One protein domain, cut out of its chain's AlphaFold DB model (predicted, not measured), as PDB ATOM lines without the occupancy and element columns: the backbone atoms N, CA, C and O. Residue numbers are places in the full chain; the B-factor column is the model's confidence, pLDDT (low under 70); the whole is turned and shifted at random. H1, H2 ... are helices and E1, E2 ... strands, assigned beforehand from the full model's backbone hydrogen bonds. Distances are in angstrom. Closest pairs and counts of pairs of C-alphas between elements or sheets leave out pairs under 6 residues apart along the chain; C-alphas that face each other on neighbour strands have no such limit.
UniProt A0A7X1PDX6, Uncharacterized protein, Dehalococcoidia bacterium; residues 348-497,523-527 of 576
ATOM      1  N   CYS A 348     -23.261  38.870 -14.442       82.38
ATOM      2  CA  CYS A 348     -22.413  38.837 -15.627       82.38
ATOM      3  C   CYS A 348     -23.163  38.251 -16.858       82.38
ATOM      4  O   CYS A 348     -22.912  38.650 -17.997       82.38
ATOM      5  N   GLY A 349     -24.097  37.320 -16.642       82.56
ATOM      6  CA  GLY A 349     -24.833  36.621 -17.690       82.56
ATOM      7  C   GLY A 349     -25.807  37.490 -18.499       82.56
ATOM      8  O   GLY A 349     -25.587  37.658 -19.703       82.56
ATOM      9  N   PRO A 350     -26.880  38.022 -17.879       83.88
ATOM     10  CA  PRO A 350     -27.865  38.870 -18.555       83.88
ATOM     11  C   PRO A 350     -27.244  40.079 -19.265       83.88
ATOM     12  O   PRO A 350     -27.616  40.380 -20.398       83.88
ATOM     13  N   ARG A 351     -26.232  40.711 -18.655       79.25
ATOM     14  CA  ARG A 351     -25.494  41.838 -19.256       79.25
ATOM     15  C   ARG A 351     -24.757  41.436 -20.529       79.25
ATOM     16  O   ARG A 351     -24.830  42.118 -21.547       79.25
ATOM     17  N   LYS A 352     -24.050  40.301 -20.491       77.25
ATOM     18  CA  LYS A 352     -23.336  39.787 -21.665       77.25
ATOM     19  C   LYS A 352     -24.298  39.414 -22.787       77.25
ATOM     20  O   LYS A 352     -23.987  39.678 -23.943       77.25
ATOM     21  N   LEU A 353     -25.440  38.816 -22.440       82.19
ATOM     22  CA  LEU A 353     -26.500  38.517 -23.395       82.19
ATOM     23  C   LEU A 353     -26.996  39.802 -24.069       82.19
ATOM     24  O   LEU A 353     -26.933  39.860 -25.286       82.19
ATOM     25  N   ALA A 354     -27.404  40.824 -23.311       80.12
ATOM     26  CA  ALA A 354     -27.919  42.081 -23.870       80.12
ATOM     27  C   ALA A 354     -26.917  42.775 -24.794       80.12
ATOM     28  O   ALA A 354     -27.265  43.212 -25.889       80.12
ATOM     29  N   ARG A 355     -25.645  42.820 -24.394       76.19
ATOM     30  CA  ARG A 355     -24.588  43.349 -25.255       76.19
ATOM     31  C   ARG A 355     -24.459  42.547 -26.547       76.19
ATOM     32  O   ARG A 355     -24.477  43.132 -27.625       76.19
ATOM     33  N   ASP A 356     -24.266  41.232 -26.441       74.50
ATOM     34  CA  ASP A 356     -24.068  40.373 -27.612       74.50
ATOM     35  C   ASP A 356     -25.311  40.415 -28.520       74.50
ATOM     36  O   ASP A 356     -25.164  40.436 -29.736       74.50
ATOM     37  N   TRP A 357     -26.513  40.493 -27.944       80.06
ATOM     38  CA  TRP A 357     -27.783  40.668 -28.648       80.06
ATOM     39  C   TRP A 357     -27.770  41.947 -29.482       80.06
ATOM     40  O   TRP A 357     -27.813  41.875 -30.703       80.06
ATOM     41  N   ARG A 358     -27.565  43.110 -28.852       78.75
ATOM     42  CA  ARG A 358     -27.576  44.412 -29.544       78.75
ATOM     43  C   ARG A 358     -26.428  44.595 -30.539       78.75
ATOM     44  O   ARG A 358     -26.561  45.332 -31.508       78.75
ATOM     45  N   GLN A 359     -25.276  43.961 -30.306       69.56
ATOM     46  CA  GLN A 359     -24.107  44.082 -31.187       69.56
ATOM     47  C   GLN A 359     -24.120  43.117 -32.378       69.56
ATOM     48  O   GLN A 359     -23.415  43.360 -33.369       69.56
ATOM     49  N   LEU A 360     -24.796  41.973 -32.244       67.50
ATOM     50  CA  LEU A 360     -24.681  40.863 -33.188       67.50
ATOM     51  C   LEU A 360     -26.005  40.493 -33.862       67.50
ATOM     52  O   LEU A 360     -25.953  39.827 -34.897       67.50
ATOM     53  N   LEU A 361     -27.148  40.892 -33.301       71.19
ATOM     54  CA  LEU A 361     -28.476  40.553 -33.797       71.19
ATOM     55  C   LEU A 361     -29.289  41.811 -34.113       71.19
ATOM     56  O   LEU A 361     -29.296  42.782 -33.363       71.19
ATOM     57  N   HIS A 362     -30.008  41.739 -35.228       75.12
ATOM     58  CA  HIS A 362     -31.062  42.668 -35.606       75.12
ATOM     59  C   HIS A 362     -32.261  41.802 -35.984       75.12
ATOM     60  O   HIS A 362     -32.208  41.103 -36.995       75.12
ATOM     61  N   LEU A 363     -33.273  41.769 -35.121       75.75
ATOM     62  CA  LEU A 363     -34.495  40.990 -35.322       75.75
ATOM     63  C   LEU A 363     -35.650  41.933 -35.674       75.75
ATOM     64  O   LEU A 363     -35.623  43.080 -35.216       75.75
ATOM     65  N   PRO A 364     -36.625  41.481 -36.481       77.94
ATOM     66  CA  PRO A 364     -37.872  42.211 -36.654       77.94
ATOM     67  C   PRO A 364     -38.675  42.222 -35.345       77.94
ATOM     68  O   PRO A 364     -38.401  41.441 -34.427       77.94
ATOM     69  N   ASP A 365     -39.661  43.111 -35.287       78.44
ATOM     70  CA  ASP A 365     -40.774  42.955 -34.356       78.44
ATOM     71  C   ASP A 365     -41.759  41.905 -34.911       78.44
ATOM     72  O   ASP A 365     -41.607  41.435 -36.034       78.44
ATOM     73  N   ASP A 366     -42.676  41.472 -34.057       82.94
ATOM     74  CA  ASP A 366     -43.363  40.180 -34.089       82.94
ATOM     75  C   ASP A 366     -42.565  38.891 -34.292       82.94
ATOM     76  O   ASP A 366     -42.448  38.240 -35.330       82.94
ATOM     77  N   LEU A 367     -42.068  38.464 -33.141       86.31
ATOM     78  CA  LEU A 367     -41.421  37.208 -32.886       86.31
ATOM     79  C   LEU A 367     -42.389  36.275 -32.156       86.31
ATOM     80  O   LEU A 367     -43.196  36.675 -31.313       86.31
ATOM     81  N   ARG A 368     -42.243  34.989 -32.435       87.88
ATOM     82  CA  ARG A 368     -42.815  33.888 -31.674       87.88
ATOM     83  C   ARG A 368     -41.720  33.237 -30.845       87.88
ATOM     84  O   ARG A 368     -40.648  32.894 -31.355       87.88
ATOM     85  N   LEU A 369     -41.990  33.096 -29.556       90.81
ATOM     86  CA  LEU A 369     -41.075  32.560 -28.557       90.81
ATOM     87  C   LEU A 369     -41.545  31.163 -28.163       90.81
ATOM     88  O   LEU A 369     -42.712  30.974 -27.830       90.81
ATOM     89  N   PHE A 370     -40.638  30.193 -28.163       88.00
ATOM     90  CA  PHE A 370     -40.945  28.801 -27.856       88.00
ATOM     91  C   PHE A 370     -39.970  28.231 -26.824       88.00
ATOM     92  O   PHE A 370     -38.755  28.410 -26.924       88.00
ATOM     93  N   GLU A 371     -40.491  27.459 -25.876       89.69
ATOM     94  CA  GLU A 371     -39.706  26.524 -25.072       89.69
ATOM     95  C   GLU A 371     -39.823  25.121 -25.658       89.69
ATOM     96  O   GLU A 371     -40.918  24.607 -25.847       89.69
ATOM     97  N   LEU A 372     -38.688  24.488 -25.927       85.00
ATOM     98  CA  LEU A 372     -38.604  23.137 -26.464       85.00
ATOM     99  C   LEU A 372     -37.909  22.244 -25.431       85.00
ATOM    100  O   LEU A 372     -36.733  22.438 -25.099       85.00
ATOM    101  N   ARG A 373     -38.637  21.254 -24.921       82.75
ATOM    102  CA  ARG A 373     -38.190  20.291 -23.908       82.75
ATOM    103  C   ARG A 373     -37.956  18.954 -24.576       82.75
ATOM    104  O   ARG A 373     -38.815  18.459 -25.283       82.75
ATOM    105  N   SER A 374     -36.773  18.384 -24.400       70.12
ATOM    106  CA  SER A 374     -36.444  17.087 -24.999       70.12
ATOM    107  C   SER A 374     -37.423  16.005 -24.536       70.12
ATOM    108  O   SER A 374     -37.637  15.872 -23.336       70.12
ATOM    109  N   LEU A 375     -37.960  15.221 -25.477       63.12
ATOM    110  CA  LEU A 375     -38.768  14.029 -25.176       63.12
ATOM    111  C   LEU A 375     -37.911  12.824 -24.751       63.12
ATOM    112  O   LEU A 375     -38.439  11.830 -24.273       63.12
ATOM    113  N   THR A 376     -36.592  12.890 -24.959       59.41
ATOM    114  CA  THR A 376     -35.640  11.887 -24.463       59.41
ATOM    115  C   THR A 376     -34.955  12.385 -23.201       59.41
ATOM    116  O   THR A 376     -34.477  13.529 -23.192       59.41
ATOM    117  N   ASP A 377     -34.843  11.513 -22.201       54.53
ATOM    118  CA  ASP A 377     -34.175  11.806 -20.936       54.53
ATOM    119  C   ASP A 377     -32.698  12.154 -21.128       54.53
ATOM    120  O   ASP A 377     -32.001  11.641 -22.011       54.53
ATOM    121  N   TYR A 378     -32.229  13.090 -20.307       60.66
ATOM    122  CA  TYR A 378     -30.840  13.522 -20.281       60.66
ATOM    123  C   TYR A 378     -30.111  12.774 -19.165       60.66
ATOM    124  O   TYR A 378     -30.264  13.096 -17.994       60.66
ATOM    125  N   ASP A 379     -29.286  11.804 -19.542       55.62
ATOM    126  CA  ASP A 379     -28.534  10.927 -18.633       55.62
ATOM    127  C   ASP A 379     -27.192  11.525 -18.154       55.62
ATOM    128  O   ASP A 379     -26.356  10.830 -17.577       55.62
ATOM    129  N   GLY A 380     -26.917  12.801 -18.454       56.47
ATOM    130  CA  GLY A 380     -25.635  13.447 -18.148       56.47
ATOM    131  C   GLY A 380     -24.445  12.975 -19.001       56.47
ATOM    132  O   GLY A 380     -23.373  13.591 -18.955       56.47
ATOM    133  N   SER A 381     -24.603  11.946 -19.844       53.94
ATOM    134  CA  SER A 381     -23.532  11.346 -20.642       53.94
ATOM    135  C   SER A 381     -23.359  12.091 -21.981       53.94
ATOM    136  O   SER A 381     -23.794  11.720 -23.062       53.94
ATOM    137  N   SER A 382     -22.756  13.280 -21.890       56.09
ATOM    138  CA  SER A 382     -22.202  14.110 -22.979       56.09
ATOM    139  C   SER A 382     -22.548  13.733 -24.442       56.09
ATOM    140  O   SER A 382     -21.700  13.265 -25.198       56.09
ATOM    141  N   GLY A 383     -23.765  14.049 -24.886       61.62
ATOM    142  CA  GLY A 383     -24.160  13.960 -26.303       61.62
ATOM    143  C   GLY A 383     -25.236  14.969 -26.702       61.62
ATOM    144  O   GLY A 383     -25.253  15.461 -27.829       61.62
ATOM    145  N   PHE A 384     -26.069  15.381 -25.749       68.75
ATOM    146  CA  PHE A 384     -27.242  16.216 -25.986       68.75
ATOM    147  C   PHE A 384     -26.971  17.532 -26.732       68.75
ATOM    148  O   PHE A 384     -27.595  17.806 -27.755       68.75
ATOM    149  N   PHE A 385     -26.008  18.347 -26.280       72.81
ATOM    150  CA  PHE A 385     -25.693  19.606 -26.969       72.81
ATOM    151  C   PHE A 385     -25.181  19.371 -28.396       72.81
ATOM    152  O   PHE A 385     -25.379  20.223 -29.262       72.81
ATOM    153  N   ASN A 386     -24.548  18.226 -28.662       71.88
ATOM    154  CA  ASN A 386     -24.153  17.839 -30.013       71.88
ATOM    155  C   ASN A 386     -25.365  17.387 -30.832       71.88
ATOM    156  O   ASN A 386     -25.459  17.769 -31.993       71.88
ATOM    157  N   THR A 387     -26.325  16.683 -30.229       70.00
ATOM    158  CA  THR A 387     -27.605  16.317 -30.853       70.00
ATOM    159  C   THR A 387     -28.424  17.549 -31.229       70.00
ATOM    160  O   THR A 387     -28.846  17.656 -32.381       70.00
ATOM    161  N   ILE A 388     -28.578  18.525 -30.322       72.62
ATOM    162  CA  ILE A 388     -29.173  19.832 -30.645       72.62
ATOM    163  C   ILE A 388     -28.415  20.451 -31.812       72.62
ATOM    164  O   ILE A 388     -29.006  20.737 -32.847       72.62
ATOM    165  N   ARG A 389     -27.095  20.644 -31.684       72.88
ATOM    166  CA  ARG A 389     -26.304  21.291 -32.741       72.88
ATOM    167  C   ARG A 389     -26.454  20.589 -34.083       72.88
ATOM    168  O   ARG A 389     -26.555  21.281 -35.086       72.88
ATOM    169  N   ALA A 390     -26.475  19.260 -34.112       71.06
ATOM    170  CA  ALA A 390     -26.641  18.477 -35.329       71.06
ATOM    171  C   ALA A 390     -28.038  18.660 -35.936       71.06
ATOM    172  O   ALA A 390     -28.148  18.843 -37.147       71.06
ATOM    173  N   ARG A 391     -29.100  18.670 -35.119       72.25
ATOM    174  CA  ARG A 391     -30.474  18.929 -35.587       72.25
ATOM    175  C   ARG A 391     -30.628  20.346 -36.130       72.25
ATOM    176  O   ARG A 391     -31.019  20.522 -37.278       72.25
ATOM    177  N   PHE A 392     -30.202  21.341 -35.364       73.25
ATOM    178  CA  PHE A 392     -30.229  22.738 -35.787       73.25
ATOM    179  C   PHE A 392     -29.283  23.013 -36.973       73.25
ATOM    180  O   PHE A 392     -29.563  23.869 -37.806       73.25
ATOM    181  N   ALA A 393     -28.187  22.257 -37.122       68.81
ATOM    182  CA  ALA A 393     -27.344  22.310 -38.317       68.81
ATOM    183  C   ALA A 393     -28.059  21.769 -39.564       68.81
ATOM    184  O   ALA A 393     -27.856  22.319 -40.644       68.81
ATOM    185  N   LYS A 394     -28.918  20.746 -39.439       67.56
ATOM    186  CA  LYS A 394     -29.769  20.292 -40.554       67.56
ATOM    187  C   LYS A 394     -30.749  21.387 -40.977       67.56
ATOM    188  O   LYS A 394     -30.828  21.678 -42.166       67.56
ATOM    189  N   TRP A 395     -31.406  22.046 -40.020       69.44
ATOM    190  CA  TRP A 395     -32.294  23.185 -40.300       69.44
ATOM    191  C   TRP A 395     -31.542  24.343 -40.973       69.44
ATOM    192  O   TRP A 395     -32.007  24.899 -41.965       69.44
ATOM    193  N   ARG A 396     -30.313  24.628 -40.518       63.25
ATOM    194  CA  ARG A 396     -29.423  25.634 -41.119       63.25
ATOM    195  C   ARG A 396     -29.029  25.313 -42.563       63.25
ATOM    196  O   ARG A 396     -29.001  26.215 -43.393       63.25
ATOM    197  N   HIS A 397     -28.673  24.065 -42.868       59.75
ATOM    198  CA  HIS A 397     -28.202  23.691 -44.207       59.75
ATOM    199  C   HIS A 397     -29.312  23.674 -45.259       59.75
ATOM    200  O   HIS A 397     -29.019  23.889 -46.431       59.75
ATOM    201  N   GLY A 398     -30.567  23.476 -44.850       55.72
ATOM    202  CA  GLY A 398     -31.705  23.549 -45.761       55.72
ATOM    203  C   GLY A 398     -32.114  24.973 -46.163       55.72
ATOM    204  O   GLY A 398     -32.975  25.104 -47.020       55.72
ATOM    205  N   LYS A 399     -31.526  26.029 -45.567       55.38
ATOM    206  CA  LYS A 399     -31.957  27.439 -45.724       55.38
ATOM    207  C   LYS A 399     -33.442  27.683 -45.384       55.38
ATOM    208  O   LYS A 399     -34.029  28.627 -45.889       55.38
ATOM    209  N   VAL A 400     -34.039  26.835 -44.542       54.94
ATOM    210  CA  VAL A 400     -35.503  26.779 -44.340       54.94
ATOM    211  C   VAL A 400     -35.987  27.684 -43.206       54.94
ATOM    212  O   VAL A 400     -37.182  27.888 -43.088       54.94
ATOM    213  N   LEU A 401     -35.094  28.183 -42.343       66.06
ATOM    214  CA  LEU A 401     -35.519  28.872 -41.126       66.06
ATOM    215  C   LEU A 401     -34.554  29.986 -40.721       66.06
ATOM    216  O   LEU A 401     -33.372  29.723 -40.457       66.06
ATOM    217  N   ASN A 402     -35.079  31.204 -40.615       75.06
ATOM    218  CA  ASN A 402     -34.447  32.285 -39.874       75.06
ATOM    219  C   ASN A 402     -34.861  32.172 -38.403       75.06
ATOM    220  O   ASN A 402     -36.028  32.318 -38.057       75.06
ATOM    221  N   ALA A 403     -33.898  31.919 -37.513       81.25
ATOM    222  CA  ALA A 403     -34.179  31.785 -36.089       81.25
ATOM    223  C   ALA A 403     -33.001  32.159 -35.186       81.25
ATOM    224  O   ALA A 403     -31.825  32.100 -35.572       81.25
ATOM    225  N   VAL A 404     -33.322  32.448 -33.927       85.69
ATOM    226  CA  VAL A 404     -32.363  32.496 -32.820       85.69
ATOM    227  C   VAL A 404     -32.739  31.422 -31.820       85.69
ATOM    228  O   VAL A 404     -33.901  31.279 -31.465       85.69
ATOM    229  N   TYR A 405     -31.757  30.661 -31.347       87.31
ATOM    230  CA  TYR A 405     -31.991  29.719 -30.262       87.31
ATOM    231  C   TYR A 405     -30.954  29.856 -29.161       87.31
ATOM    232  O   TYR A 405     -29.780  30.133 -29.417       87.31
ATOM    233  N   GLY A 406     -31.390  29.610 -27.936       87.38
ATOM    234  CA  GLY A 406     -30.556  29.431 -26.766       87.38
ATOM    235  C   GLY A 406     -30.859  28.125 -26.055       87.38
ATOM    236  O   GLY A 406     -31.789  27.404 -26.404       87.38
ATOM    237  N   VAL A 407     -30.043  27.794 -25.058       85.75
ATOM    238  CA  VAL A 407     -30.308  26.648 -24.183       85.75
ATOM    239  C   VAL A 407     -30.054  27.063 -22.742       85.75
ATOM    240  O   VAL A 407     -29.018  27.673 -22.450       85.75
ATOM    241  N   ARG A 408     -30.977  26.708 -21.849       88.44
ATOM    242  CA  ARG A 408     -30.792  26.762 -20.394       88.44
ATOM    243  C   ARG A 408     -30.859  25.360 -19.807       88.44
ATOM    244  O   ARG A 408     -31.398  24.453 -20.437       88.44
ATOM    245  N   LEU A 409     -30.304  25.187 -18.619       85.88
ATOM    246  CA  LEU A 409     -30.520  24.004 -17.798       85.88
ATOM    247  C   LEU A 409     -31.545  24.338 -16.722       85.88
ATOM    248  O   LEU A 409     -31.606  25.465 -16.231       85.88
ATOM    249  N   GLU A 410     -32.358  23.361 -16.370       84.94
ATOM    250  CA  GLU A 410     -33.289  23.461 -15.261       84.94
ATOM    251  C   GLU A 410     -33.271  22.195 -14.428       84.94
ATOM    252  O   GLU A 410     -32.874  21.133 -14.905       84.94
ATOM    253  N   ARG A 411     -33.712  22.317 -13.182       82.06
ATOM    254  CA  ARG A 411     -33.785  21.194 -12.260       82.06
ATOM    255  C   ARG A 411     -34.898  20.223 -12.668       82.06
ATOM    256  O   ARG A 411     -35.980  20.648 -13.075       82.06
ATOM    257  N   ALA A 412     -34.619  18.933 -12.549       75.50
ATOM    258  CA  ALA A 412     -35.530  17.822 -12.790       75.50
ATOM    259  C   ALA A 412     -35.314  16.729 -11.722       75.50
ATOM    260  O   ALA A 412     -34.258  16.713 -11.091       75.50
ATOM    261  N   PRO A 413     -36.267  15.799 -11.518       68.50
ATOM    262  CA  PRO A 413     -36.132  14.739 -10.512       68.50
ATOM    263  C   PRO A 413     -34.858  13.889 -10.650       68.50
ATOM    264  O   PRO A 413     -34.290  13.481  -9.645       68.50
ATOM    265  N   GLU A 414     -34.383  13.672 -11.880       68.62
ATOM    266  CA  GLU A 414     -33.177  12.880 -12.175       68.62
ATOM    267  C   GLU A 414     -31.915  13.736 -12.423       68.62
ATOM    268  O   GLU A 414     -30.931  13.263 -12.986       68.62
ATOM    269  N   GLY A 415     -31.921  15.012 -12.011       71.69
ATOM    270  CA  GLY A 415     -30.766  15.912 -12.102       71.69
ATOM    271  C   GLY A 415     -31.085  17.229 -12.808       71.69
ATOM    272  O   GLY A 415     -31.988  17.962 -12.413       71.69
ATOM    273  N   VAL A 416     -30.330  17.571 -13.855       75.31
ATOM    274  CA  VAL A 416     -30.597  18.770 -14.667       75.31
ATOM    275  C   VAL A 416     -31.063  18.379 -16.055       75.31
ATOM    276  O   VAL A 416     -30.457  17.527 -16.698       75.31
ATOM    277  N   ARG A 417     -32.102  19.041 -16.561       78.12
ATOM    278  CA  ARG A 417     -32.572  18.866 -17.934       78.12
ATOM    279  C   ARG A 417     -32.380  20.135 -18.759       78.12
ATOM    280  O   ARG A 417     -32.587  21.246 -18.268       78.12
ATOM    281  N   PRO A 418     -31.981  20.006 -20.026       82.06
ATOM    282  CA  PRO A 418     -31.866  21.138 -20.927       82.06
ATOM    283  C   PRO A 418     -33.221  21.557 -21.510       82.06
ATOM    284  O   PRO A 418     -34.015  20.724 -21.943       82.06
ATOM    285  N   VAL A 419     -33.434  22.868 -21.607       86.31
ATOM    286  CA  VAL A 419     -34.572  23.490 -22.295       86.31
ATOM    287  C   VAL A 419     -34.039  24.393 -23.392       86.31
ATOM    288  O   VAL A 419     -33.204  25.269 -23.145       86.31
ATOM    289  N   VAL A 420     -34.503  24.161 -24.614       87.81
ATOM    290  CA  VAL A 420     -34.168  24.984 -25.773       87.81
ATOM    291  C   VAL A 420     -35.134  26.161 -25.828       87.81
ATOM    292  O   VAL A 420     -36.340  25.986 -25.740       87.81
ATOM    293  N   LEU A 421     -34.583  27.359 -25.959       91.19
ATOM    294  CA  LEU A 421     -35.317  28.615 -26.058       91.19
ATOM    295  C   LEU A 421     -35.239  29.052 -27.515       91.19
ATOM    296  O   LEU A 421     -34.152  29.403 -27.967       91.19
ATOM    297  N   LEU A 422     -36.327  28.958 -28.266       89.50
ATOM    298  CA  LEU A 422     -36.352  29.230 -29.700       89.50
ATOM    299  C   LEU A 422     -37.154  30.497 -29.996       89.50
ATOM    300  O   LEU A 422     -38.213  30.713 -29.424       89.50
ATOM    301  N   ILE A 423     -36.639  31.319 -30.901       90.12
ATOM    302  CA  ILE A 423     -37.200  32.607 -31.299       90.12
ATOM    303  C   ILE A 423     -37.285  32.610 -32.821       90.12
ATOM    304  O   ILE A 423     -36.257  32.455 -33.492       90.12
ATOM    305  N   LEU A 424     -38.500  32.768 -33.342       86.56
ATOM    306  CA  LEU A 424     -38.815  32.748 -34.772       86.56
ATOM    307  C   LEU A 424     -39.570  34.020 -35.159       86.56
ATOM    308  O   LEU A 424     -40.498  34.376 -34.442       86.56
ATOM    309  N   PRO A 425     -39.258  34.670 -36.286       83.62
ATOM    310  CA  PRO A 425     -40.146  35.666 -36.879       83.62
ATOM    311  C   PRO A 425     -41.550  35.115 -37.172       83.62
ATOM    312  O   PRO A 425     -41.750  33.903 -37.370       83.62
ATOM    313  N   GLU A 426     -42.538  36.002 -37.218       73.50
ATOM    314  CA  GLU A 426     -43.844  35.678 -37.778       73.50
ATOM    315  C   GLU A 426     -43.701  35.200 -39.242       73.50
ATOM    316  O   GLU A 426     -42.859  35.676 -40.005       73.50
ATOM    317  N   GLY A 427     -44.446  34.154 -39.616       68.81
ATOM    318  CA  GLY A 427     -44.384  33.522 -40.944       68.81
ATOM    319  C   GLY A 427     -43.341  32.404 -41.129       68.81
ATOM    320  O   GLY A 427     -43.479  31.600 -42.048       68.81
ATOM    321  N   GLU A 428     -42.343  32.277 -40.250       72.06
ATOM    322  CA  GLU A 428     -41.342  31.195 -40.319       72.06
ATOM    323  C   GLU A 428     -41.882  29.876 -39.734       72.06
ATOM    324  O   GLU A 428     -42.159  29.765 -38.540       72.06
ATOM    325  N   THR A 429     -42.046  28.834 -40.546       67.75
ATOM    326  CA  THR A 429     -42.569  27.542 -40.065       67.75
ATOM    327  C   THR A 429     -41.448  26.609 -39.630       67.75
ATOM    328  O   THR A 429     -40.482  26.400 -40.365       67.75
ATOM    329  N   LEU A 430     -41.600  25.978 -38.465       64.94
ATOM    330  CA  LEU A 430     -40.679  24.939 -38.012       64.94
ATOM    331  C   LEU A 430     -40.604  23.786 -39.035       64.94
ATOM    332  O   LEU A 430     -41.642  23.227 -39.387       64.94
ATOM    333  N   PRO A 431     -39.403  23.383 -39.494       55.22
ATOM    334  CA  PRO A 431     -39.257  22.243 -40.395       55.22
ATOM    335  C   PRO A 431     -39.710  20.931 -39.734       55.22
ATOM    336  O   PRO A 431     -39.546  20.762 -38.521       55.22
ATOM    337  N   GLU A 432     -40.185  19.962 -40.530       49.56
ATOM    338  CA  GLU A 432     -40.499  18.605 -40.050       49.56
ATOM    339  C   GLU A 432     -39.324  18.043 -39.218       49.56
ATOM    340  O   GLU A 432     -38.181  17.934 -39.675       49.56
ATOM    341  N   GLY A 433     -39.589  17.740 -37.941       45.59
ATOM    342  CA  GLY A 433     -38.544  17.412 -36.961       45.59
ATOM    343  C   GLY A 433     -38.836  17.812 -35.511       45.59
ATOM    344  O   GLY A 433     -38.045  17.453 -34.633       45.59
ATOM    345  N   GLY A 434     -39.965  18.487 -35.251       48.94
ATOM    346  CA  GLY A 434     -40.472  18.812 -33.908       48.94
ATOM    347  C   GLY A 434     -40.757  17.598 -33.013       48.94
ATOM    348  O   GLY A 434     -40.746  17.732 -31.801       48.94
ATOM    349  N   ARG A 435     -40.855  16.385 -33.579       48.75
ATOM    350  CA  ARG A 435     -41.135  15.106 -32.882       48.75
ATOM    351  C   ARG A 435     -40.121  14.669 -31.805       48.75
ATOM    352  O   ARG A 435     -40.201  13.550 -31.321       48.75
ATOM    353  N   ALA A 436     -39.109  15.475 -31.490       58.16
ATOM    354  CA  ALA A 436     -38.163  15.190 -30.403       58.16
ATOM    355  C   ALA A 436     -38.235  16.191 -29.255       58.16
ATOM    356  O   ALA A 436     -37.486  16.048 -28.287       58.16
ATOM    357  N   PHE A 437     -39.087  17.203 -29.386       70.00
ATOM    358  CA  PHE A 437     -39.292  18.195 -28.359       70.00
ATOM    359  C   PHE A 437     -40.783  18.307 -28.065       70.00
ATOM    360  O   PHE A 437     -41.582  18.437 -28.984       70.00
ATOM    361  N   ASP A 438     -41.129  18.282 -26.787       73.06
ATOM    362  CA  ASP A 438     -42.354  18.891 -26.300       73.06
ATOM    363  C   ASP A 438     -42.198  20.412 -26.437       73.06
ATOM    364  O   ASP A 438     -41.192  20.984 -26.001       73.06
ATOM    365  N   MET A 439     -43.130  21.049 -27.136       78.56
ATOM    366  CA  MET A 439     -43.013  22.439 -27.556       78.56
ATOM    367  C   MET A 439     -44.105  23.278 -26.914       78.56
ATOM    368  O   MET A 439     -45.291  23.056 -27.125       78.56
ATOM    369  N   ARG A 440     -43.677  24.317 -26.206       82.50
ATOM    370  CA  ARG A 440     -44.543  25.293 -25.565       82.50
ATOM    371  C   ARG A 440     -44.381  26.653 -26.224       82.50
ATOM    372  O   ARG A 440     -43.283  27.208 -26.208       82.50
ATOM    373  N   VAL A 441     -45.465  27.211 -26.752       82.06
ATOM    374  CA  VAL A 441     -45.499  28.612 -27.192       82.06
ATOM    375  C   VAL A 441     -45.534  29.501 -25.951       82.06
ATOM    376  O   VAL A 441     -46.384  29.326 -25.083       82.06
ATOM    377  N   VAL A 442     -44.577  30.418 -25.835       84.69
ATOM    378  CA  VAL A 442     -44.476  31.352 -24.705       84.69
ATOM    379  C   VAL A 442     -45.119  32.690 -25.041       84.69
ATOM    380  O   VAL A 442     -45.816  33.260 -24.207       84.69
ATOM    381  N   ALA A 443     -44.872  33.197 -26.245       81.44
ATOM    382  CA  ALA A 443     -45.452  34.442 -26.722       81.44
ATOM    383  C   ALA A 443     -45.506  34.442 -28.250       81.44
ATOM    384  O   ALA A 443     -44.647  33.851 -28.906       81.44
ATOM    385  N   GLU A 444     -46.486  35.152 -28.791       86.19
ATOM    386  CA  GLU A 444     -46.599  35.515 -30.203       86.19
ATOM    387  C   GLU A 444     -46.721  37.043 -30.269       86.19
ATOM    388  O   GLU A 444     -47.165  37.661 -29.297       86.19
ATOM    389  N   GLY A 445     -46.285  37.674 -31.361       82.38
ATOM    390  CA  GLY A 445     -46.319  39.136 -31.439       82.38
ATOM    391  C   GLY A 445     -45.199  39.852 -30.666       82.38
ATOM    392  O   GLY A 445     -45.295  41.055 -30.438       82.38
ATOM    393  N   ALA A 446     -44.167  39.144 -30.194       82.31
ATOM    394  CA  ALA A 446     -43.165  39.705 -29.285       82.31
ATOM    395  C   ALA A 446     -42.179  40.638 -30.003       82.31
ATOM    396  O   ALA A 446     -41.730  40.347 -31.112       82.31
ATOM    397  N   THR A 447     -41.774  41.732 -29.360       86.81
ATOM    398  CA  THR A 447     -40.703  42.592 -29.887       86.81
ATOM    399  C   THR A 447     -39.321  41.965 -29.675       86.81
ATOM    400  O   THR A 447     -39.135  41.046 -28.868       86.81
ATOM    401  N   SER A 448     -38.303  42.495 -30.358       84.75
ATOM    402  CA  SER A 448     -36.905  42.085 -30.136       84.75
ATOM    403  C   SER A 448     -36.437  42.291 -28.683       84.75
ATOM    404  O   SER A 448     -35.655  41.488 -28.162       84.75
ATOM    405  N   GLU A 449     -36.924  43.336 -28.003       85.38
ATOM    406  CA  GLU A 449     -36.592  43.590 -26.595       85.38
ATOM    407  C   GLU A 449     -37.374  42.669 -25.642       85.38
ATOM    408  O   GLU A 449     -36.785  42.193 -24.670       85.38
ATOM    409  N   ASP A 450     -38.630  42.315 -25.948       85.75
ATOM    410  CA  ASP A 450     -39.374  41.295 -25.182       85.75
ATOM    411  C   ASP A 450     -38.648  39.945 -25.226       85.75
ATOM    412  O   ASP A 450     -38.459  39.281 -24.205       85.75
ATOM    413  N   ALA A 451     -38.168  39.560 -26.411       87.75
ATOM    414  CA  ALA A 451     -37.416  38.328 -26.615       87.75
ATOM    415  C   ALA A 451     -36.072  38.324 -25.855       87.75
ATOM    416  O   ALA A 451     -35.667  37.297 -25.294       87.75
ATOM    417  N   LEU A 452     -35.385  39.472 -25.796       87.25
ATOM    418  CA  LEU A 452     -34.178  39.645 -24.988       87.25
ATOM    419  C   LEU A 452     -34.484  39.520 -23.489       87.25
ATOM    420  O   LEU A 452     -33.782  38.776 -22.796       87.25
ATOM    421  N   GLY A 453     -35.512  40.219 -23.001       87.06
ATOM    422  CA  GLY A 453     -35.945  40.160 -21.603       87.06
ATOM    423  C   GLY A 453     -36.282  38.730 -21.183       87.06
ATOM    424  O   GLY A 453     -35.733  38.218 -20.205       87.06
ATOM    425  N   TRP A 454     -37.052  38.028 -22.011       91.94
ATOM    426  CA  TRP A 454     -37.396  36.622 -21.820       91.94
ATOM    427  C   TRP A 454     -36.163  35.705 -21.694       91.94
ATOM    428  O   TRP A 454     -36.056  34.898 -20.764       91.94
ATOM    429  N   LEU A 455     -35.164  35.853 -22.572       90.06
ATOM    430  CA  LEU A 455     -33.911  35.094 -22.462       90.06
ATOM    431  C   LEU A 455     -33.113  35.445 -21.194       90.06
ATOM    432  O   LEU A 455     -32.464  34.571 -20.607       90.06
ATOM    433  N   GLN A 456     -33.114  36.714 -20.774       88.81
ATOM    434  CA  GLN A 456     -32.430  37.151 -19.556       88.81
ATOM    435  C   GLN A 456     -33.059  36.530 -18.308       88.81
ATOM    436  O   GLN A 456     -32.325  36.013 -17.461       88.81
ATOM    437  N   GLU A 457     -34.388  36.514 -18.222       89.44
ATOM    438  CA  GLU A 457     -35.125  35.880 -17.128       89.44
ATOM    439  C   GLU A 457     -34.809  34.393 -17.016       89.44
ATOM    440  O   GLU A 457     -34.546  33.890 -15.924       89.44
ATOM    441  N   HIS A 458     -34.750  33.700 -18.147       88.62
ATOM    442  CA  HIS A 458     -34.410  32.287 -18.202       88.62
ATOM    443  C   HIS A 458     -32.989  31.964 -17.734       88.62
ATOM    444  O   HIS A 458     -32.730  30.874 -17.219       88.62
ATOM    445  N   TYR A 459     -32.055  32.900 -17.879       84.88
ATOM    446  CA  TYR A 459     -30.724  32.747 -17.301       84.88
ATOM    447  C   TYR A 459     -30.676  33.059 -15.813       84.88
ATOM    448  O   TYR A 459     -29.842  32.480 -15.122       84.88
ATOM    449  N   LEU A 460     -31.549  33.938 -15.317       88.62
ATOM    450  CA  LEU A 460     -31.722  34.138 -13.879       88.62
ATOM    451  C   LEU A 460     -32.364  32.907 -13.226       88.62
ATOM    452  O   LEU A 460     -31.930  32.504 -12.151       88.62
ATOM    453  N   ASP A 461     -33.335  32.276 -13.892       88.38
ATOM    454  CA  ASP A 461     -33.910  30.994 -13.463       88.38
ATOM    455  C   ASP A 461     -32.841  29.918 -13.322       88.38
ATOM    456  O   ASP A 461     -32.766  29.227 -12.312       88.38
ATOM    457  N   GLU A 462     -31.980  29.796 -14.328       89.31
ATOM    458  CA  GLU A 462     -30.901  28.823 -14.299       89.31
ATOM    459  C   GLU A 462     -29.915  29.079 -13.149       89.31
ATOM    460  O   GLU A 462     -29.483  28.133 -12.498       89.31
ATOM    461  N   SER A 463     -29.593  30.342 -12.839       89.94
ATOM    462  CA  SER A 463     -28.777  30.691 -11.664       89.94
ATOM    463  C   SER A 463     -29.385  30.198 -10.344       89.94
ATOM    464  O   SER A 463     -28.649  29.963  -9.384       89.94
ATOM    465  N   ALA A 464     -30.712  30.057 -10.293       89.00
ATOM    466  CA  ALA A 464     -31.457  29.584  -9.132       89.00
ATOM    467  C   ALA A 464     -31.707  28.061  -9.133       89.00
ATOM    468  O   ALA A 464     -32.104  27.528  -8.097       89.00
ATOM    469  N   ALA A 465     -31.462  27.369 -10.253       86.62
ATOM    470  CA  ALA A 465     -31.883  25.991 -10.527       86.62
ATOM    471  C   ALA A 465     -30.963  24.910  -9.921       86.62
ATOM    472  O   ALA A 465     -30.490  24.021 -10.626       86.62
ATOM    473  N   TRP A 466     -30.699  25.001  -8.621       88.88
ATOM    474  CA  TRP A 466     -29.972  24.003  -7.832       88.88
ATOM    475  C   TRP A 466     -30.371  24.130  -6.360       88.88
ATOM    476  O   TRP A 466     -30.729  25.217  -5.909       88.88
ATOM    477  N   GLU A 467     -30.300  23.043  -5.609       87.06
ATOM    478  CA  GLU A 467     -30.544  22.948  -4.166       87.06
ATOM    479  C   GLU A 467     -29.352  22.313  -3.446       87.06
ATOM    480  O   GLU A 467     -29.031  22.732  -2.333       87.06
ATOM    481  N   THR A 468     -28.657  21.376  -4.099       88.31
ATOM    482  CA  THR A 468     -27.485  20.682  -3.542       88.31
ATOM    483  C   THR A 468     -26.179  21.078  -4.237       88.31
ATOM    484  O   THR A 468     -26.165  21.744  -5.277       88.31
ATOM    485  N   GLU A 469     -25.049  20.697  -3.642       88.62
ATOM    486  CA  GLU A 469     -23.717  20.966  -4.198       88.62
ATOM    487  C   GLU A 469     -23.437  20.122  -5.442       88.62
ATOM    488  O   GLU A 469     -22.840  20.620  -6.396       88.62
ATOM    489  N   GLU A 470     -23.943  18.891  -5.474       85.75
ATOM    490  CA  GLU A 470     -23.855  17.994  -6.623       85.75
ATOM    491  C   GLU A 470     -24.610  18.576  -7.826       85.75
ATOM    492  O   GLU A 470     -24.068  18.651  -8.931       85.75
ATOM    493  N   GLU A 471     -25.835  19.075  -7.615       86.62
ATOM    494  CA  GLU A 471     -26.612  19.752  -8.661       86.62
ATOM    495  C   GLU A 471     -25.874  20.996  -9.187       86.62
ATOM    496  O   GLU A 471     -25.803  21.224 -10.400       86.62
ATOM    497  N   LEU A 472     -25.267  21.787  -8.291       89.94
ATOM    498  CA  LEU A 472     -24.480  22.964  -8.664       89.94
ATOM    499  C   LEU A 472     -23.224  22.595  -9.468       89.94
ATOM    500  O   LEU A 472     -22.889  23.286 -10.437       89.94
ATOM    501  N   GLU A 473     -22.519  21.528  -9.100       88.50
ATOM    502  CA  GLU A 473     -21.339  21.055  -9.826       88.50
ATOM    503  C   GLU A 473     -21.695  20.633 -11.258       88.50
ATOM    504  O   GLU A 473     -21.021  21.041 -12.218       88.50
ATOM    505  N   VAL A 474     -22.792  19.885 -11.419       85.50
ATOM    506  CA  VAL A 474     -23.320  19.495 -12.733       85.50
ATOM    507  C   VAL A 474     -23.691  20.740 -13.538       85.50
ATOM    508  O   VAL A 474     -23.237  20.904 -14.675       85.50
ATOM    509  N   LEU A 475     -24.423  21.684 -12.942       87.62
ATOM    510  CA  LEU A 475     -24.830  22.931 -13.591       87.62
ATOM    511  C   LEU A 475     -23.624  23.774 -14.060       87.62
ATOM    512  O   LEU A 475     -23.583  24.264 -15.198       87.62
ATOM    513  N   LEU A 476     -22.592  23.917 -13.223       87.56
ATOM    514  CA  LEU A 476     -21.341  24.623 -13.542       87.56
ATOM    515  C   LEU A 476     -20.501  23.921 -14.615       87.56
ATOM    516  O   LEU A 476     -19.675  24.562 -15.282       87.56
ATOM    517  N   THR A 477     -20.645  22.609 -14.752       85.69
ATOM    518  CA  THR A 477     -19.923  21.803 -15.737       85.69
ATOM    519  C   THR A 477     -20.628  21.830 -17.085       85.69
ATOM    520  O   THR A 477     -20.001  22.161 -18.096       85.69
ATOM    521  N   GLU A 478     -21.934  21.581 -17.105       82.75
ATOM    522  CA  GLU A 478     -22.733  21.539 -18.328       82.75
ATOM    523  C   GLU A 478     -22.926  22.923 -18.948       82.75
ATOM    524  O   GLU A 478     -22.894  23.061 -20.175       82.75
ATOM    525  N   SER A 479     -23.019  23.979 -18.134       83.50
ATOM    526  CA  SER A 479     -23.124  25.345 -18.659       83.50
ATOM    527  C   SER A 479     -21.957  25.729 -19.562       83.50
ATOM    528  O   SER A 479     -22.191  26.248 -20.654       83.50
ATOM    529  N   LYS A 480     -20.725  25.339 -19.205       80.88
ATOM    530  CA  LYS A 480     -19.507  25.578 -20.007       80.88
ATOM    531  C   LYS A 480     -19.559  24.974 -21.406       80.88
ATOM    532  O   LYS A 480     -18.840  25.434 -22.296       80.88
ATOM    533  N   LYS A 481     -20.371  23.934 -21.609       77.62
ATOM    534  CA  LYS A 481     -20.444  23.195 -22.873       77.62
ATOM    535  C   LYS A 481     -21.344  23.871 -23.902       77.62
ATOM    536  O   LYS A 481     -21.338  23.436 -25.056       77.62
ATOM    537  N   ARG A 482     -22.090  24.926 -23.550       75.38
ATOM    538  CA  ARG A 482     -23.073  25.560 -24.445       75.38
ATOM    539  C   ARG A 482     -22.799  27.034 -24.750       75.38
ATOM    540  O   ARG A 482     -22.075  27.745 -24.050       75.38
ATOM    541  N   ARG A 483     -23.398  27.488 -25.853       73.12
ATOM    542  CA  ARG A 483     -23.560  28.915 -26.163       73.12
ATOM    543  C   ARG A 483     -24.893  29.364 -25.580       73.12
ATOM    544  O   ARG A 483     -25.824  28.565 -25.530       73.12
ATOM    545  N   ARG A 484     -24.961  30.617 -25.134       74.75
ATOM    546  CA  ARG A 484     -26.197  31.177 -24.579       74.75
ATOM    547  C   ARG A 484     -27.218  31.357 -25.689       74.75
ATOM    548  O   ARG A 484     -28.304  30.811 -25.575       74.75
ATOM    549  N   PHE A 485     -26.810  31.969 -26.798       82.50
ATOM    550  CA  PHE A 485     -27.606  31.975 -28.015       82.50
ATOM    551  C   PHE A 485     -26.753  31.771 -29.265       82.50
ATOM    552  O   PHE A 485     -25.535  32.003 -29.283       82.50
ATOM    553  N   GLN A 486     -27.421  31.355 -30.329       79.38
ATOM    554  CA  GLN A 486     -26.881  31.230 -31.666       79.38
ATOM    555  C   GLN A 486     -27.992  31.534 -32.673       79.38
ATOM    556  O   GLN A 486     -29.091  31.000 -32.552       79.38
ATOM    557  N   SER A 487     -27.704  32.374 -33.666       76.75
ATOM    558  CA  SER A 487     -28.604  32.549 -34.803       76.75
ATOM    559  C   SER A 487     -28.290  31.549 -35.913       76.75
ATOM    560  O   SER A 487     -27.201  30.958 -35.980       76.75
ATOM    561  N   PHE A 488     -29.264  31.329 -36.784       72.88
ATOM    562  CA  PHE A 488     -29.107  30.605 -38.037       72.88
ATOM    563  C   PHE A 488     -30.169  31.086 -39.040       72.88
ATOM    564  O   PHE A 488     -31.214  31.579 -38.633       72.88
ATOM    565  N   GLY A 489     -29.852  31.007 -40.335       62.91
ATOM    566  CA  GLY A 489     -30.592  31.689 -41.405       62.91
ATOM    567  C   GLY A 489     -29.678  32.625 -42.206       62.91
ATOM    568  O   GLY A 489     -28.530  32.847 -41.811       62.91
ATOM    569  N   LEU A 490     -30.151  33.119 -43.353       52.00
ATOM    570  CA  LEU A 490     -29.403  34.065 -44.201       52.00
ATOM    571  C   LEU A 490     -29.591  35.521 -43.748       52.00
ATOM    572  O   LEU A 490     -28.768  36.368 -44.086       52.00
ATOM    573  N   GLU A 491     -30.636  35.796 -42.964       56.12
ATOM    574  CA  GLU A 491     -31.091  37.159 -42.663       56.12
ATOM    575  C   GLU A 491     -30.503  37.729 -41.361       56.12
ATOM    576  O   GLU A 491     -30.601  38.926 -41.100       56.12
ATOM    577  N   PHE A 492     -29.819  36.907 -40.554       57.03
ATOM    578  CA  PHE A 492     -29.274  37.329 -39.259       57.03
ATOM    579  C   PHE A 492     -27.747  37.427 -39.275       57.03
ATOM    580  O   PHE A 492     -27.033  36.446 -39.056       57.03
ATOM    581  N   GLY A 493     -27.229  38.640 -39.485       47.44
ATOM    582  CA  GLY A 493     -25.801  38.944 -39.401       47.44
ATOM    583  C   GLY A 493     -25.450  40.383 -39.787       47.44
ATOM    584  O   GLY A 493     -26.245  41.098 -40.381       47.44
ATOM    585  N   LYS A 494     -24.232  40.823 -39.437       39.88
ATOM    586  CA  LYS A 494     -23.735  42.181 -39.735       39.88
ATOM    587  C   LYS A 494     -23.781  42.476 -41.242       39.88
ATOM    588  O   LYS A 494     -22.891  42.003 -41.957       39.88
ATOM    589  N   GLY A 495     -24.716  43.325 -41.685       40.31
ATOM    590  CA  GLY A 495     -24.607  43.973 -42.999       40.31
ATOM    591  C   GLY A 495     -25.863  44.379 -43.779       40.31
ATOM    592  O   GLY A 495     -25.691  44.670 -44.954       40.31
ATOM    593  N   GLY A 496     -27.071  44.443 -43.212       38.66
ATOM    594  CA  GLY A 496     -28.234  44.986 -43.933       38.66
ATOM    595  C   GLY A 496     -29.463  45.114 -43.039       38.66
ATOM    596  O   GLY A 496     -29.586  44.372 -42.068       38.66
ATOM    597  N   SER A 497     -30.340  46.079 -43.324       38.88
ATOM    598  CA  SER A 497     -31.641  46.164 -42.650       38.88
ATOM    599  C   SER A 497     -32.538  45.018 -43.131       38.88
ATOM    600  O   SER A 497     -32.544  44.704 -44.320       38.88
ATOM    601  N   PRO A 523     -22.408  32.367 -38.489       55.31
ATOM    602  CA  PRO A 523     -23.586  32.946 -37.859       55.31
ATOM    603  C   PRO A 523     -23.230  33.667 -36.550       55.31
ATOM    604  O   PRO A 523     -22.402  33.152 -35.777       55.31
ATOM    605  N   PRO A 524     -23.851  34.825 -36.269       57.19
ATOM    606  CA  PRO A 524     -23.810  35.456 -34.961       57.19
ATOM    607  C   PRO A 524     -24.055  34.454 -33.832       57.19
ATOM    608  O   PRO A 524     -24.974  33.636 -33.851       57.19
ATOM    609  N   SER A 525     -23.199  34.493 -32.819       59.69
ATOM    610  CA  SER A 525     -23.392  33.691 -31.616       59.69
ATOM    611  C   SER A 525     -22.758  34.383 -30.422       59.69
ATOM    612  O   SER A 525     -21.675  34.959 -30.541       59.69
ATOM    613  N   GLY A 526     -23.431  34.314 -29.275       62.00
ATOM    614  CA  GLY A 526     -23.060  35.063 -28.079       62.00
ATOM    615  C   GLY A 526     -23.005  34.217 -26.809       62.00
ATOM    616  O   GLY A 526     -23.509  33.092 -26.723       62.00
ATOM    617  N   GLY A 527     -22.331  34.764 -25.799       55.34
ATOM    618  CA  GLY A 527     -22.315  34.238 -24.434       55.34
ATOM    619  C   GLY A 527     -21.407  33.038 -24.134       55.34
ATOM    620  O   GLY A 527     -21.515  32.486 -23.042       55.34
TER     621      GLY A 527
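AT A GLANCE: This is residues 348 to 497 and 523 to 527 of the 576 residues of an uncharacterized protein of Dehalococcoidia bacterium (UniProt A0A7X1PDX6). A strongly twisted sheet of five strands makes the core, with the long helix H3 packed along one face and H2 over the opposite face. H4 packs on the sheet near the turn of the E2 and E3 hairpin, and H1 lies side by side with H3, only grazing the sheet with residues 353 to 360. The printed part has 155 residues with four named helices and five named strands, in the order H1, E1, H2, E2, E3, E4, H3, H4, E5; across the sheet the order is E4, E1, E3, E2, E5, all antiparallel. The class is mixed, helices and strands, and the whole is compact, with a radius of gyration of the C-alphas of 15.2 A and spans of 47 by 34 by 24 A.

HOW THE PARTS SIT: H1, residues 348 to 360, touches H3, residues 448 to 464, at a shallow tilt of 25 degrees, opposite ways; their closest C-alphas are those of Pro 350 and Gln 456, 5.0 A apart. E1, residues 367 to 374, is an inner strand between E4, residues 437 to 446, and E3, residues 415 to 425. N 371 and O 440 are 2.8 A apart across E1 and E4, and N 370 and O 422 are 2.8 A apart across E1 and E3, both within hydrogen-bond range. H2, residues 384 to 397, is on the sheet over E3 at a height of 8.3 A, running along the strands at 9 degrees to E3 on the local plane. E2, residues 403 to 412, forms a hairpin with E3, with N 408 and O 419 at 3.0 A. E1, H2 and E2 make a split strand-helix-strand unit, two strands running the same way with E3 between them, and its crossover is right-handed. H3 lies on the face opposite H2, at a height of 8.5 A over E3, E2 and, only just, E1, on which 3 of its 17 C-alphas fall; it runs along the strands at 1 degree to E3 on the local plane. The closest C-alphas of H3 and E2 are those of Glu 462 and Glu 410, 5.9 A apart. H4, residues 469 to 479, is on the sheet at a height of 9.3 A, over E2 and only just over E3, with 3 of its 11 C-alphas on E3; C-alphas 415 and 471, the closest of E3 and H4, are 6.6 A apart. The arrangement has three layers, with H2 and H4 on one face of the sheet and H3 on the other. H2 and H4 are apart. E5, residues 485 to 488, is an edge strand beside E2, with N 405 and O 486 at 2.9 A. In H1, H2, H3 and H4 every O i to N i+4 pair is within hydrogen-bond range.

IN THESE COORDINATES: H1 begins at C-alpha 348 (-22.413, 38.837, -15.627) and is 17.8 A long. E1 measures 22.2 A, H2 19.7 A, E2 27.2 A, E3 33.0 A and E4 21.9 A. H3 runs 25.0 A from C-alpha 448 (-36.905, 42.085, -30.136), H4 15.1 A, and E5 10.2 A to C-alpha 488 (-29.107, 30.605, -38.037).

THE WHOLE: The two C-alphas farthest apart are those of Thr 468 and Gly 496, 47.1 A. The link from E3 to E4, 11 residues, is long. Residues 498 to 522 are not printed, and C-alphas 497 and 523 are 16.2 A apart across the cut. Beyond it, residues 525 to 526 pair antiparallel with residues 485 to 486 of E5. The mean pLDDT of the printed part is 75.0; 46 residues are under 70, among them 375 to 384, 393 to 401, 429 to 436, 489 to 497 and 523 to 527.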